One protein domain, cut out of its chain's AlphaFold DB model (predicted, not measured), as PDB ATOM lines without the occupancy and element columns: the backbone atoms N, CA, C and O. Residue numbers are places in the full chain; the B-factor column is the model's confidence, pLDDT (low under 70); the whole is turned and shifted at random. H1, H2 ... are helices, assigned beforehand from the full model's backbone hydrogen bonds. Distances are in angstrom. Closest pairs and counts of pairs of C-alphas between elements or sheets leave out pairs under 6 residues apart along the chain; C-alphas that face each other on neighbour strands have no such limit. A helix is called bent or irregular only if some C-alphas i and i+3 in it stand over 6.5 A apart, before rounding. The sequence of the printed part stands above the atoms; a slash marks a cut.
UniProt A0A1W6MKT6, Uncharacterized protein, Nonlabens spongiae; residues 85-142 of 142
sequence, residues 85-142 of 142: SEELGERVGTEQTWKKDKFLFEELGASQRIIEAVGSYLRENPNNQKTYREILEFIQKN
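Overview. This is residues 85 to 142 of the 142 residues of an uncharacterized protein of Nonlabens spongiae (UniProt A0A1W6MKT6). Two helices, H2 and H3, lie side by side as a hairpin, and H1 and H4 sit over one side of it. H4 crosses H3 at about a right angle, and the short H1 packs on H4 near H4's first residues. The printed part has 58 residues with four named helices, H1, H2, H3 and H4 in that order, and no named strand; the class is all helix. It is compact, with a radius of gyration of the C-alphas of 10.1 A, and rounded, spanning 26 by 23 by 18 A.

Arrangement. H1, residues 85 to 90, is close to but not clearly touching H2, residues 95 to 107; their closest C-alphas, those of Leu 88 and Asp 101, are 7.6 A apart. These two run opposite ways at a shallow tilt of 19 degrees. H2 touches H3, residues 112 to 124, and the closest C-alphas are those of Glu 95 and Leu 122, 5.6 A apart. H2 and H3 form a helical hairpin, running opposite ways at a shallow tilt of 9 degrees. H3 touches H4, residues 132 to 141, with residues 117 to 121 alone; the closest C-alphas, those of Val 118 and Ile 135, are 7.0 A apart, and the lines are about perpendicular at 78 degrees. H4 also touches H1, about perpendicular at 87 degrees, with the closest C-alphas, those of Gly 89 and Arg 133, 4.6 A apart. H1 and H3 are apart, and so are H2 and H4. Of the three pairs that touch, one is at a shallow tilt, and the packing is mostly crossed, but only just. Each O i to N i+4 pair is within hydrogen-bond range in H1, H3 and H4, and 5 of 9 are in H2.

Along the chain. H1 begins at C-alpha 85, (215.417, 301.148, 230.666), and has 6 residues. H2 measures 18.9 A from first to last C-alpha and starts at C-alpha 95, (202.999, 315.101, 228.018). It is neither bent nor irregular, but only just: C-alphas 96 and 99 are 6.2 A apart. H3 measures 18.3 A. H4 measures 14.3 A and ends at C-alpha 141, (206.509, 306.943, 247.758).

Size, cuts and confidence. The two C-alphas farthest apart, those of Gly 109 and Asn 127, are 27.0 A apart. The printed part has no cut and ends at residue 142, the chain's last residue. The links H1 to H2 and H2 to H3 are tight, with 4 residues each, and the link H3 to H4 is short, with 7. The mean pLDDT of the printed part is 93.6, and residue 142 alone is under 70.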
ATOM      1  N   SER A  85     216.019 300.723 229.400       93.88
ATOM      2  CA  SER A  85     215.417 301.148 230.666       93.88
ATOM      3  C   SER A  85     216.222 302.255 231.343       93.88
ATOM      4  O   SER A  85     215.626 303.157 231.931       93.88
ATOM      5  N   GLU A  86     217.551 302.197 231.283       93.88
ATOM      6  CA  GLU A  86     218.429 303.242 231.813       93.88
ATOM      7  C   GLU A  86     218.255 304.539 231.028       93.88
ATOM      8  O   GLU A  86     217.989 305.581 231.627       93.88
ATOM      9  N   GLU A  87     218.298 304.459 229.695       94.19
ATOM     10  CA  GLU A  87     218.075 305.605 228.815       94.19
ATOM     11  C   GLU A  87     216.698 306.233 229.060       94.19
ATOM     12  O   GLU A  87     216.585 307.447 229.229       94.19
ATOM     13  N   LEU A  88     215.648 305.412 229.127       95.19
ATOM     14  CA  LEU A  88     214.296 305.869 229.424       95.19
ATOM     15  C   LEU A  88     214.226 306.533 230.802       95.19
ATOM     16  O   LEU A  88     213.596 307.576 230.937       95.19
ATOM     17  N   GLY A  89     214.898 305.973 231.809       95.94
ATOM     18  CA  GLY A  89     214.936 306.519 233.163       95.94
ATOM     19  C   GLY A  89     215.523 307.931 233.252       95.94
ATOM     20  O   GLY A  89     215.055 308.709 234.079       95.94
ATOM     21  N   GLU A  90     216.492 308.274 232.398       96.69
ATOM     22  CA  GLU A  90     217.144 309.597 232.361       96.69
ATOM     23  C   GLU A  90     216.381 310.646 231.534       96.69
ATOM     24  O   GLU A  90     216.643 311.845 231.643       96.69
ATOM     25  N   ARG A  91     215.419 310.237 230.699       95.69
ATOM     26  CA  ARG A  91     214.633 311.181 229.891       95.69
ATOM     27  C   ARG A  91     213.683 311.987 230.768       95.69
ATOM     28  O   ARG A  91     212.968 311.432 231.602       95.69
ATOM     29  N   VAL A  92     213.616 313.297 230.522       96.31
ATOM     30  CA  VAL A  92     212.603 314.179 231.121       96.31
ATOM     31  C   VAL A  92     211.220 313.785 230.609       96.31
ATOM     32  O   VAL A  92     210.957 313.810 229.404       96.31
ATOM     33  N   GLY A  93     210.327 313.433 231.533       94.62
ATOM     34  CA  GLY A  93     208.956 313.076 231.201       94.62
ATOM     35  C   GLY A  93     208.116 314.325 230.952       94.62
ATOM     36  O   GLY A  93     207.991 315.176 231.825       94.62
ATOM     37  N   THR A  94     207.494 314.438 229.784       94.00
ATOM     38  CA  THR A  94     206.522 315.500 229.475       94.00
ATOM     39  C   THR A  94     205.308 314.891 228.790       94.00
ATOM     40  O   THR A  94     205.396 313.798 228.233       94.00
ATOM     41  N   GLU A  95     204.174 315.588 228.756       90.56
ATOM     42  CA  GLU A  95     202.999 315.101 228.018       90.56
ATOM     43  C   GLU A  95     203.295 314.891 226.515       90.56
ATOM     44  O   GLU A  95     202.751 313.986 225.875       90.56
ATOM     45  N   GLN A  96     204.204 315.691 225.950       88.56
ATOM     46  CA  GLN A  96     204.614 315.595 224.548       88.56
ATOM     47  C   GLN A  96     205.460 314.345 224.278       88.56
ATOM     48  O   GLN A  96     205.198 313.625 223.310       88.56
ATOM     49  N   THR A  97     206.455 314.075 225.127       90.62
ATOM     50  CA  THR A  97     207.338 312.905 224.989       90.62
ATOM     51  C   THR A  97     206.619 311.612 225.364       90.62
ATOM     52  O   THR A  97     206.786 310.595 224.689       90.62
ATOM     53  N   TRP A  98     205.695 311.680 226.328       94.19
ATOM     54  CA  TRP A  98     204.937 310.539 226.840       94.19
ATOM     55  C   TRP A  98     204.221 309.727 225.764       94.19
ATOM     56  O   TRP A  98     204.201 308.502 225.836       94.19
ATOM     57  N   LYS A  99     203.677 310.373 224.725       85.50
ATOM     58  CA  LYS A  99     203.010 309.659 223.623       85.50
ATOM     59  C   LYS A  99     203.933 308.663 222.917       85.50
ATOM     60  O   LYS A  99     203.456 307.631 222.458       85.50
ATOM     61  N   LYS A 100     205.226 308.980 222.816       88.44
ATOM     62  CA  LYS A 100     206.243 308.104 222.220       88.44
ATOM     63  C   LYS A 100     206.833 307.166 223.269       88.44
ATOM     64  O   LYS A 100     206.929 305.969 223.026       88.44
ATOM     65  N   ASP A 101     207.170 307.699 224.438       94.81
ATOM     66  CA  ASP A 101     207.861 306.947 225.485       94.81
ATOM     67  C   ASP A 101     206.973 305.875 226.130       94.81
ATOM     68  O   ASP A 101     207.483 304.841 226.552       94.81
ATOM     69  N   LYS A 102     205.644 306.039 226.119       95.31
ATOM     70  CA  LYS A 102     204.696 305.006 226.563       95.31
ATOM     71  C   LYS A 102     204.948 303.651 225.885       95.31
ATOM     72  O   LYS A 102     204.875 302.627 226.558       95.31
ATOM     73  N   PHE A 103     205.270 303.638 224.591       93.25
ATOM     74  CA  PHE A 103     205.563 302.393 223.878       93.25
ATOM     75  C   PHE A 103     206.813 301.698 224.436       93.25
ATOM     76  O   PHE A 103     206.830 300.480 224.564       93.25
ATOM     77  N   LEU A 104     207.831 302.466 224.841       93.06
ATOM     78  CA  LEU A 104     209.039 301.918 225.465       93.06
ATOM     79  C   LEU A 104     208.737 301.331 226.848       93.06
ATOM     80  O   LEU A 104     209.268 300.279 227.189       93.06
ATOM     81  N   PHE A 105     207.847 301.955 227.627       95.12
ATOM     82  CA  PHE A 105     207.363 301.366 228.880       95.12
ATOM     83  C   PHE A 105     206.663 300.018 228.644       95.12
ATOM     84  O   PHE A 105     206.930 299.060 229.366       95.12
ATOM     85  N   GLU A 106     205.790 299.929 227.637       94.25
ATOM     86  CA  GLU A 106     205.096 298.686 227.270       94.25
ATOM     87  C   GLU A 106     206.080 297.605 226.790       94.25
ATOM     88  O   GLU A 106     206.004 296.462 227.239       94.25
ATOM     89  N   GLU A 107     207.039 297.969 225.934       91.25
ATOM     90  CA  GLU A 107     208.076 297.069 225.414       91.25
ATOM     91  C   GLU A 107     208.961 296.499 226.533       91.25
ATOM     92  O   GLU A 107     209.275 295.307 226.535       91.25
ATOM     93  N   LEU A 108     209.305 297.328 227.524       93.00
ATOM     94  CA  LEU A 108     210.060 296.930 228.716       93.00
ATOM     95  C   LEU A 108     209.214 296.148 229.739       93.00
ATOM     96  O   LEU A 108     209.720 295.750 230.788       93.00
ATOM     97  N   GLY A 109     207.933 295.903 229.447       92.50
ATOM     98  CA  GLY A 109     207.041 295.105 230.285       92.50
ATOM     99  C   GLY A 109     206.522 295.837 231.523       92.50
ATOM    100  O   GLY A 109     206.133 295.189 232.499       92.50
ATOM    101  N   ALA A 110     206.506 297.173 231.517       93.94
ATOM    102  CA  ALA A 110     205.907 297.939 232.601       93.94
ATOM    103  C   ALA A 110     204.414 297.610 232.732       93.94
ATOM    104  O   ALA A 110     203.677 297.521 231.750       93.94
ATOM    105  N   SER A 111     203.945 297.444 233.970       94.81
ATOM    106  CA  SER A 111     202.527 297.165 234.206       94.81
ATOM    107  C   SER A 111     201.646 298.344 233.783       94.81
ATOM    108  O   SER A 111     202.030 299.508 233.933       94.81
ATOM    109  N   GLN A 112     200.416 298.040 233.368       95.81
ATOM    110  CA  GLN A 112     199.424 299.052 233.008       95.81
ATOM    111  C   GLN A 112     199.214 300.090 234.123       95.81
ATOM    112  O   GLN A 112     199.113 301.281 233.844       95.81
ATOM    113  N   ARG A 113     199.261 299.662 235.393       95.06
ATOM    114  CA  ARG A 113     199.182 300.555 236.559       95.06
ATOM    115  C   ARG A 113     200.290 301.612 236.563       95.06
ATOM    116  O   ARG A 113     200.022 302.770 236.863       95.06
ATOM    117  N   ILE A 114     201.528 301.222 236.257       94.69
ATOM    118  CA  ILE A 114     202.665 302.152 236.208       94.69
ATOM    119  C   ILE A 114     202.508 303.116 235.035       94.69
ATOM    120  O   ILE A 114     202.673 304.321 235.208       94.69
ATOM    121  N   ILE A 115     202.132 302.598 233.865       96.50
ATOM    122  CA  ILE A 115     201.895 303.407 232.667       96.50
ATOM    123  C   ILE A 115     200.815 304.465 232.940       96.50
ATOM    124  O   ILE A 115     201.001 305.646 232.658       96.50
ATOM    125  N   GLU A 116     199.696 304.072 233.543       96.12
ATOM    126  CA  GLU A 116     198.608 304.991 233.887       96.12
ATOM    127  C   GLU A 116     199.013 306.022 234.943       96.12
ATOM    128  O   GLU A 116     198.653 307.196 234.817       96.12
ATOM    129  N   ALA A 117     199.784 305.616 235.955       96.38
ATOM    130  CA  ALA A 117     200.267 306.517 236.997       96.38
ATOM    131  C   ALA A 117     201.208 307.591 236.430       96.38
ATOM    132  O   ALA A 117     201.005 308.778 236.687       96.38
ATOM    133  N   VAL A 118     202.176 307.207 235.591       96.75
ATOM    134  CA  VAL A 118     203.083 308.158 234.925       96.75
ATOM    135  C   VAL A 118     202.303 309.090 233.997       96.75
ATOM    136  O   VAL A 118     202.478 310.308 234.047       96.75
ATOM    137  N   GLY A 119     201.383 308.550 233.192       96.19
ATOM    138  CA  GLY A 119     200.547 309.361 232.307       96.19
ATOM    139  C   GLY A 119     199.625 310.335 233.049       96.19
ATOM    140  O   GLY A 119     199.307 311.403 232.530       96.19
ATOM    141  N   SER A 120     199.182 309.994 234.259       95.75
ATOM    142  CA  SER A 120     198.365 310.885 235.095       95.75
ATOM    143  C   SER A 120     199.220 311.965 235.749       95.75
ATOM    144  O   SER A 120     198.894 313.142 235.609       95.75
ATOM    145  N   TYR A 121     200.376 311.589 236.307       96.38
ATOM    146  CA  TYR A 121     201.356 312.533 236.840       96.38
ATOM    147  C   TYR A 121     201.712 313.624 235.823       96.38
ATOM    148  O   TYR A 121     201.684 314.809 236.142       96.38
ATOM    149  N   LEU A 122     202.001 313.245 234.575       96.56
ATOM    150  CA  LEU A 122     202.399 314.200 233.536       96.56
ATOM    151  C   LEU A 122     201.268 315.141 233.100       96.56
ATOM    152  O   LEU A 122     201.541 316.292 232.776       96.56
ATOM    153  N   ARG A 123     200.008 314.686 233.123       94.75
ATOM    154  CA  ARG A 123     198.841 315.542 232.836       94.75
ATOM    155  C   ARG A 123     198.580 316.553 233.951       94.75
ATOM    156  O   ARG A 123     198.182 317.679 233.676       94.75
ATOM    157  N   GLU A 124     198.812 316.155 235.197       94.88
ATOM    158  CA  GLU A 124     198.678 317.028 236.369       94.88
ATOM    159  C   GLU A 124     199.851 318.015 236.499       94.88
ATOM    160  O   GLU A 124     199.711 319.071 237.111       94.88
ATOM    161  N   ASN A 125     200.995 317.703 235.877       94.81
ATOM    162  CA  ASN A 125     202.226 318.490 235.932       94.81
ATOM    163  C   ASN A 125     202.715 318.863 234.514       94.81
ATOM    164  O   ASN A 125     203.774 318.400 234.084       94.81
ATOM    165  N   PRO A 126     202.000 319.732 233.772       89.50
ATOM    166  CA  PRO A 126     202.303 320.026 232.364       89.50
ATOM    167  C   PRO A 126     203.674 320.688 232.138       89.50
ATOM    168  O   PRO A 126     204.245 320.568 231.058       89.50
ATOM    169  N   ASN A 127     204.226 321.348 233.162       92.69
ATOM    170  CA  ASN A 127     205.561 321.961 233.140       92.69
ATOM    171  C   ASN A 127     206.617 321.101 233.860       92.69
ATOM    172  O   ASN A 127     207.599 321.638 234.377       92.69
ATOM    173  N   ASN A 128     206.396 319.786 233.965       94.62
ATOM    174  CA  ASN A 128     207.323 318.878 234.633       94.62
ATOM    175  C   ASN A 128     208.734 318.951 234.022       94.62
ATOM    176  O   ASN A 128     208.904 318.949 232.806       94.62
ATOM    177  N   GLN A 129     209.742 318.954 234.894       95.44
ATOM    178  CA  GLN A 129     211.161 318.874 234.522       95.44
ATOM    179  C   GLN A 129     211.834 317.600 235.045       95.44
ATOM    180  O   GLN A 129     213.029 317.411 234.840       95.44
ATOM    181  N   LYS A 130     211.077 316.728 235.723       96.69
ATOM    182  CA  LYS A 130     211.591 315.479 236.284       96.69
ATOM    183  C   LYS A 130     211.817 314.411 235.229       96.69
ATOM    184  O   LYS A 130     211.029 314.292 234.285       96.69
ATOM    185  N   THR A 131     212.836 313.590 235.441       97.81
ATOM    186  CA  THR A 131     213.061 312.386 234.642       97.81
ATOM    187  C   THR A 131     212.039 311.302 234.962       97.81
ATOM    188  O   THR A 131     211.402 311.319 236.019       97.81
ATOM    189  N   TYR A 132     211.872 310.323 234.074       97.44
ATOM    190  CA  TYR A 132     211.004 309.183 234.361       97.44
ATOM    191  C   TYR A 132     211.426 308.429 235.625       97.44
ATOM    192  O   TYR A 132     210.548 307.989 236.366       97.44
ATOM    193  N   ARG A 133     212.729 308.331 235.930       96.75
ATOM    194  CA  ARG A 133     213.195 307.741 237.193       96.75
ATOM    195  C   ARG A 133     212.660 308.512 238.397       96.75
ATOM    196  O   ARG A 133     212.050 307.915 239.278       96.75
ATOM    197  N   GLU A 134     212.817 309.832 238.407       97.56
ATOM    198  CA  GLU A 134     212.339 310.676 239.508       97.56
ATOM    199  C   GLU A 134     210.809 310.629 239.659       97.56
ATOM    200  O   GLU A 134     210.292 310.636 240.777       97.56
ATOM    201  N   ILE A 135     210.073 310.560 238.545       96.75
ATOM    202  CA  ILE A 135     208.612 310.406 238.551       96.75
ATOM    203  C   ILE A 135     208.221 309.060 239.165       96.75
ATOM    204  O   ILE A 135     207.345 309.009 240.026       96.75
ATOM    205  N   LEU A 136     208.864 307.968 238.750       95.50
ATOM    206  CA  LEU A 136     208.586 306.633 239.282       95.50
ATOM    207  C   LEU A 136     208.902 306.544 240.778       95.50
ATOM    208  O   LEU A 136     208.109 305.985 241.533       95.50
ATOM    209  N   GLU A 137     210.010 307.136 241.226       95.50
ATOM    210  CA  GLU A 137     210.346 307.232 242.649       95.50
ATOM    211  C   GLU A 137     209.311 308.042 243.437       95.50
ATOM    212  O   GLU A 137     208.978 307.688 244.568       95.50
ATOM    213  N   PHE A 138     208.786 309.123 242.852       93.69
ATOM    214  CA  PHE A 138     207.706 309.904 243.450       93.69
ATOM    215  C   PHE A 138     206.411 309.089 243.558       93.69
ATOM    216  O   PHE A 138     205.777 309.097 244.611       93.69
ATOM    217  N   ILE A 139     206.045 308.352 242.506       92.88
ATOM    218  CA  ILE A 139     204.852 307.491 242.471       92.88
ATOM    219  C   ILE A 139     204.973 306.319 243.451       92.88
ATOM    220  O   ILE A 139     203.973 305.893 244.000       92.88
ATOM    221  N   GLN A 140     206.167 305.770 243.685       88.12
ATOM    222  CA  GLN A 140     206.343 304.671 244.645       88.12
ATOM    223  C   GLN A 140     206.226 305.115 246.108       88.12
ATOM    224  O   GLN A 140     205.917 304.295 246.972       88.12
ATOM    225  N   LYS A 141     206.527 306.385 246.397       83.12
ATOM    226  CA  LYS A 141     206.509 306.943 247.758       83.12
ATOM    227  C   LYS A 141     205.127 307.444 248.191       83.12
ATOM    228  O   LYS A 141     204.959 307.700 249.382       83.12
ATOM    229  N   ASN A 142     204.184 307.591 247.259       63.41
ATOM    230  CA  ASN A 142     202.828 308.105 247.487       63.41
ATOM    231  C   ASN A 142     201.770 307.080 247.069       63.41
ATOM    232  O   ASN A 142     200.669 307.121 247.657       63.41
TER     233      ASN A 142